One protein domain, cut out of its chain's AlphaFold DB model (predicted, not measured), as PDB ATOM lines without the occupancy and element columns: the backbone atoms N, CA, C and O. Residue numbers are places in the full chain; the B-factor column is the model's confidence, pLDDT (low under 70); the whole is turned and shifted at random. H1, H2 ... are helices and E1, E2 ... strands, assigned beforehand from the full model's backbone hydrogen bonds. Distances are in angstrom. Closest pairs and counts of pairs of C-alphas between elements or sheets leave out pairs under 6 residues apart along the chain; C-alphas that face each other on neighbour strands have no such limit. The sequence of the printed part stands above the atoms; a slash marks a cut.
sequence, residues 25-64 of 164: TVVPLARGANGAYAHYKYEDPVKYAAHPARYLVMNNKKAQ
ATOM      1  N   THR A  25      -3.173  -1.824 -43.462       83.56
ATOM      2  CA  THR A  25      -4.114  -2.573 -42.629       83.56
ATOM      3  C   THR A  25      -3.436  -2.987 -41.335       83.56
ATOM      4  O   THR A  25      -2.238  -3.285 -41.307       83.56
ATOM      5  N   VAL A  26      -4.189  -2.954 -40.240       80.69
ATOM      6  CA  VAL A  26      -3.673  -3.293 -38.916       80.69
ATOM      7  C   VAL A  26      -3.820  -4.792 -38.695       80.69
ATOM      8  O   VAL A  26      -4.928  -5.323 -38.759       80.69
ATOM      9  N   VAL A  27      -2.718  -5.466 -38.376       80.75
ATOM     10  CA  VAL A  27      -2.739  -6.886 -38.013       80.75
ATOM     11  C   VAL A  27      -3.215  -7.015 -36.558       80.75
ATOM     12  O   VAL A  27      -2.580  -6.453 -35.657       80.75
ATOM     13  N   PRO A  28      -4.333  -7.715 -36.288       82.50
ATOM     14  CA  PRO A  28      -4.839  -7.903 -34.938       82.50
ATOM     15  C   PRO A  28      -3.996  -8.924 -34.163       82.50
ATOM     16  O   PRO A  28      -3.239  -9.716 -34.730       82.50
ATOM     17  N   LEU A  29      -4.154  -8.929 -32.838       80.88
ATOM     18  CA  LEU A  29      -3.622 -10.000 -31.998       80.88
ATOM     19  C   LEU A  29      -4.314 -11.324 -32.348       80.88
ATOM     20  O   LEU A  29      -5.528 -11.365 -32.544       80.88
ATOM     21  N   ALA A  30      -3.543 -12.408 -32.384       82.38
ATOM     22  CA  ALA A  30      -4.062 -13.754 -32.564       82.38
ATOM     23  C   ALA A  30      -5.058 -14.085 -31.456       82.38
ATOM     24  O   ALA A  30      -4.894 -13.653 -30.319       82.38
ATOM     25  N   ARG A  31      -6.071 -14.895 -31.756       81.25
ATOM     26  CA  ARG A  31      -6.986 -15.418 -30.738       81.25
ATOM     27  C   ARG A  31      -6.531 -16.799 -30.284       81.25
ATOM     28  O   ARG A  31      -6.175 -17.641 -31.107       81.25
ATOM     29  N   GLY A  32      -6.528 -17.019 -28.974       75.69
ATOM     30  CA  GLY A  32      -6.343 -18.340 -28.383       75.69
ATOM     31  C   GLY A  32      -7.578 -19.224 -28.573       75.69
ATOM     32  O   GLY A  32      -8.636 -18.753 -28.992       75.69
ATOM     33  N   ALA A  33      -7.465 -20.506 -28.214       75.25
ATOM     34  CA  ALA A  33      -8.557 -21.483 -28.334       75.25
ATOM     35  C   ALA A  33      -9.824 -21.102 -27.538       75.25
ATOM     36  O   ALA A  33     -10.922 -21.531 -27.871       75.25
ATOM     37  N   ASN A  34      -9.682 -20.260 -26.513       80.56
ATOM     38  CA  ASN A  34     -10.774 -19.712 -25.707       80.56
ATOM     39  C   ASN A  34     -11.377 -18.409 -26.278       80.56
ATOM     40  O   ASN A  34     -12.172 -17.755 -25.607       80.56
ATOM     41  N   GLY A  35     -10.968 -17.982 -27.478       77.06
ATOM     42  CA  GLY A  35     -11.453 -16.766 -28.139       77.06
ATOM     43  C   GLY A  35     -10.855 -15.453 -27.619       77.06
ATOM     44  O   GLY A  35     -11.120 -14.401 -28.215       77.06
ATOM     45  N   ALA A  36     -10.036 -15.494 -26.561       77.44
ATOM     46  CA  ALA A  36      -9.344 -14.331 -26.014       77.44
ATOM     47  C   ALA A  36      -8.135 -13.940 -26.880       77.44
ATOM     48  O   ALA A  36      -7.471 -14.797 -27.465       77.44
ATOM     49  N   TYR A  37      -7.831 -12.642 -26.949       74.06
ATOM     50  CA  TYR A  37      -6.636 -12.156 -27.639       74.06
ATOM     51  C   TYR A  37      -5.368 -12.632 -26.922       74.06
ATOM     52  O   TYR A  37      -5.220 -12.457 -25.713       74.06
ATOM     53  N   ALA A  38      -4.440 -13.204 -27.681       66.50
ATOM     54  CA  ALA A  38      -3.104 -13.543 -27.234       66.50
ATOM     55  C   ALA A  38      -2.371 -12.260 -26.845       66.50
ATOM     56  O   ALA A  38      -2.378 -11.279 -27.585       66.50
ATOM     57  N   HIS A  39      -1.716 -12.267 -25.688       60.97
ATOM     58  CA  HIS A  39      -1.056 -11.070 -25.174       60.97
ATOM     59  C   HIS A  39       0.150 -10.646 -26.033       60.97
ATOM     60  O   HIS A  39       0.431  -9.465 -26.130       60.97
ATOM     61  N   TYR A  40       0.810 -11.579 -26.725       65.62
ATOM     62  CA  TYR A  40       2.104 -11.339 -27.386       65.62
ATOM     63  C   TYR A  40       2.215 -11.924 -28.802       65.62
ATOM     64  O   TYR A  40       3.308 -11.979 -29.364       65.62
ATOM     65  N   LYS A  41       1.114 -12.407 -29.389       71.88
ATOM     66  CA  LYS A  41       1.125 -13.035 -30.717       71.88
ATOM     67  C   LYS A  41       0.125 -12.336 -31.623       71.88
ATOM     68  O   LYS A  41      -1.032 -12.197 -31.246       71.88
ATOM     69  N   TYR A  42       0.570 -11.925 -32.805       78.25
ATOM     70  CA  TYR A  42      -0.286 -11.395 -33.866       78.25
ATOM     71  C   TYR A  42      -0.851 -12.525 -34.730       78.25
ATOM     72  O   TYR A  42      -0.319 -13.639 -34.727       78.25
ATOM     73  N   GLU A  43      -1.951 -12.254 -35.430       83.38
ATOM     74  CA  GLU A  43      -2.451 -13.166 -36.458       83.38
ATOM     75  C   GLU A  43      -1.398 -13.427 -37.542       83.38
ATOM     76  O   GLU A  43      -0.525 -12.598 -37.792       83.38
ATOM     77  N   ASP A  44      -1.483 -14.602 -38.169       81.69
ATOM     78  CA  ASP A  44      -0.572 -14.991 -39.242       81.69
ATOM     79  C   ASP A  44      -0.674 -13.998 -40.420       81.69
ATOM     80  O   ASP A  44      -1.750 -13.888 -41.025       81.69
ATOM     81  N   PRO A  45       0.413 -13.278 -40.765       77.44
ATOM     82  CA  PRO A  45       0.398 -12.280 -41.828       77.44
ATOM     83  C   PRO A  45       0.128 -12.885 -43.211       77.44
ATOM     84  O   PRO A  45      -0.331 -12.165 -44.097       77.44
ATOM     85  N   VAL A  46       0.329 -14.196 -43.405       82.50
ATOM     86  CA  VAL A  46       0.036 -14.886 -44.675       82.50
ATOM     87  C   VAL A  46      -1.442 -14.760 -45.060       82.50
ATOM     88  O   VAL A  46      -1.768 -14.692 -46.244       82.50
ATOM     89  N   LYS A  47      -2.347 -14.614 -44.082       83.25
ATOM     90  CA  LYS A  47      -3.775 -14.352 -44.341       83.25
ATOM     91  C   LYS A  47      -4.029 -13.056 -45.118       83.25
ATOM     92  O   LYS A  47      -5.088 -12.906 -45.720       83.25
ATOM     93  N   TYR A  48      -3.071 -12.134 -45.107       82.06
ATOM     94  CA  TYR A  48      -3.154 -10.844 -45.780       82.06
ATOM     95  C   TYR A  48      -2.422 -10.829 -47.127       82.06
ATOM     96  O   TYR A  48      -2.335  -9.774 -47.747       82.06
ATOM     97  N   ALA A  49      -1.941 -11.977 -47.622       82.75
ATOM     98  CA  ALA A  49      -1.220 -12.059 -48.896       82.75
ATOM     99  C   ALA A  49      -2.036 -11.545 -50.101       82.75
ATOM    100  O   ALA A  49      -1.460 -11.063 -51.070       82.75
ATOM    101  N   ALA A  50      -3.369 -11.622 -50.029       87.31
ATOM    102  CA  ALA A  50      -4.288 -11.090 -51.039       87.31
ATOM    103  C   ALA A  50      -4.973  -9.774 -50.615       87.31
ATOM    104  O   ALA A  50      -5.923  -9.333 -51.261       87.31
ATOM    105  N   HIS A  51      -4.551  -9.160 -49.505       84.44
ATOM    106  CA  HIS A  51      -5.172  -7.938 -49.001       84.44
ATOM    107  C   HIS A  51      -4.732  -6.728 -49.845       84.44
ATOM    108  O   HIS A  51      -3.543  -6.588 -50.121       84.44
ATOM    109  N   PRO A  52      -5.635  -5.792 -50.196       84.50
ATOM    110  CA  PRO A  52      -5.307  -4.635 -51.042       84.50
ATOM    111  C   PRO A  52      -4.407  -3.584 -50.370       84.50
ATOM    112  O   PRO A  52      -4.085  -2.573 -50.978       84.50
ATOM    113  N   ALA A  53      -4.016  -3.788 -49.109       81.00
ATOM    114  CA  ALA A  53      -3.228  -2.803 -48.381       81.00
ATOM    115  C   ALA A  53      -1.751  -3.009 -48.700       81.00
ATOM    116  O   ALA A  53      -1.252  -4.132 -48.646       81.00
ATOM    117  N   ARG A  54      -1.042  -1.917 -48.975       76.56
ATOM    118  CA  ARG A  54       0.373  -1.967 -49.346       76.56
ATOM    119  C   ARG A  54       1.290  -2.257 -48.157       76.56
ATOM    120  O   ARG A  54       2.396  -2.755 -48.350       76.56
ATOM    121  N   TYR A  55       0.829  -1.967 -46.941       75.88
ATOM    122  CA  TYR A  55       1.591  -2.162 -45.711       75.88
ATOM    123  C   TYR A  55       0.758  -2.852 -44.626       75.88
ATOM    124  O   TYR A  55      -0.414  -2.530 -44.413       75.88
ATOM    125  N   LEU A  56       1.392  -3.772 -43.899       75.94
ATOM    126  CA  LEU A  56       0.861  -4.341 -42.663       75.94
ATOM    127  C   LEU A  56       1.417  -3.550 -41.481       75.94
ATOM    128  O   LEU A  56       2.630  -3.400 -41.346       75.94
ATOM    129  N   VAL A  57       0.537  -3.056 -40.616       73.56
ATOM    130  CA  VAL A  57       0.916  -2.298 -39.418       73.56
ATOM    131  C   VAL A  57       0.569  -3.109 -38.178       73.56
ATOM    132  O   VAL A  57      -0.527  -3.649 -38.054       73.56
ATOM    133  N   MET A  58       1.498  -3.186 -37.228       69.88
ATOM    134  CA  MET A  58       1.254  -3.828 -35.937       69.88
ATOM    135  C   MET A  58       0.701  -2.814 -34.936       69.88
ATOM    136  O   MET A  58       1.234  -1.712 -34.782       69.88
ATOM    137  N   ASN A  59      -0.370  -3.185 -34.229       65.94
ATOM    138  CA  ASN A  59      -0.934  -2.342 -33.179       65.94
ATOM    139  C   ASN A  59      -0.066  -2.382 -31.913       65.94
ATOM    140  O   ASN A  59      -0.319  -3.140 -30.978       65.94
ATOM    141  N   ASN A  60       0.923  -1.492 -31.859       56.59
ATOM    142  CA  ASN A  60       1.873  -1.391 -30.753       56.59
ATOM    143  C   ASN A  60       1.344  -0.598 -29.542       56.59
ATOM    144  O   ASN A  60       2.140  -0.225 -28.681       56.59
ATOM    145  N   LYS A  61       0.021  -0.365 -29.411       55.34
ATOM    146  CA  LYS A  61      -0.570   0.296 -28.218       55.34
ATOM    147  C   LYS A  61      -0.175  -0.381 -26.902       55.34
ATOM    148  O   LYS A  61      -0.237   0.240 -25.847       55.34
ATOM    149  N   LYS A  62       0.245  -1.645 -26.965       48.75
ATOM    150  CA  LYS A  62       1.000  -2.320 -25.913       48.75
ATOM    151  C   LYS A  62       2.307  -2.783 -26.549       48.75
ATOM    152  O   LYS A  62       2.309  -3.808 -27.219       48.75
ATOM    153  N   ALA A  63       3.387  -2.017 -26.413       47.09
ATOM    154  CA  ALA A  63       4.716  -2.400 -26.885       47.09
ATOM    155  C   ALA A  63       5.132  -3.730 -26.222       47.09
ATOM    156  O   ALA A  63       5.659  -3.747 -25.116       47.09
ATOM    157  N   GLN A  64       4.802  -4.859 -26.852       52.22
ATOM    158  CA  GLN A  64       4.936  -6.197 -26.261       52.22
ATOM    159  C   GLN A  64       5.729  -7.161 -27.138       52.22
ATOM    160  O   GLN A  64       5.604  -8.374 -27.004       52.22
TER     161      GLN A  64
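Overview. This is residues 25 to 64 of the 164 residues of an uncharacterized protein of Nippostrongylus brasiliensis (UniProt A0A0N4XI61). Two small two-stranded sheets sit end to end in a flat outline: the antiparallel hairpin E2 and E3, and the parallel pair E1 and E4, with E1 running on into E2. After E3 the chain folds back through the short helix H1 to E4. The printed part has 40 residues with four named strands and one named helix, in order E1, E2, E3, H1, E4, mostly strand. It is only just loose, close to compact, radius of gyration of the C-alphas 10.9 A, spanning 29 by 22 by 10 A.

Arrangement. E2, residues 29 to 31, and E3, residues 37 to 42, form a hairpin at 123 degrees; N 30 and O 41, 2.8 A apart, are within hydrogen-bond range. E1, residues 25 to 27, runs on into E2 at 54 degrees. E4, residues 55 to 58, is parallel to E1 at 40 degrees; N 27 and O 57 are within range at 2.9 A. H1, residues 45 to 48, is apart from E2 and too short for an O i to N i+4 pair.

Along the chain. E3 measures 8.9 A and E4 9.9 A. C-alpha 25 begins E1 at (-4.114, -2.573, -42.629); C-alpha 58 ends E4 at (1.254, -3.828, -35.937).

Size, cuts and confidence. The C-alphas farthest apart, Asn 34 and Arg 54, are 31.6 A apart. The printed part has no cut and no long link. Residues 38 to 40 and 58 to 64 are under pLDDT 70.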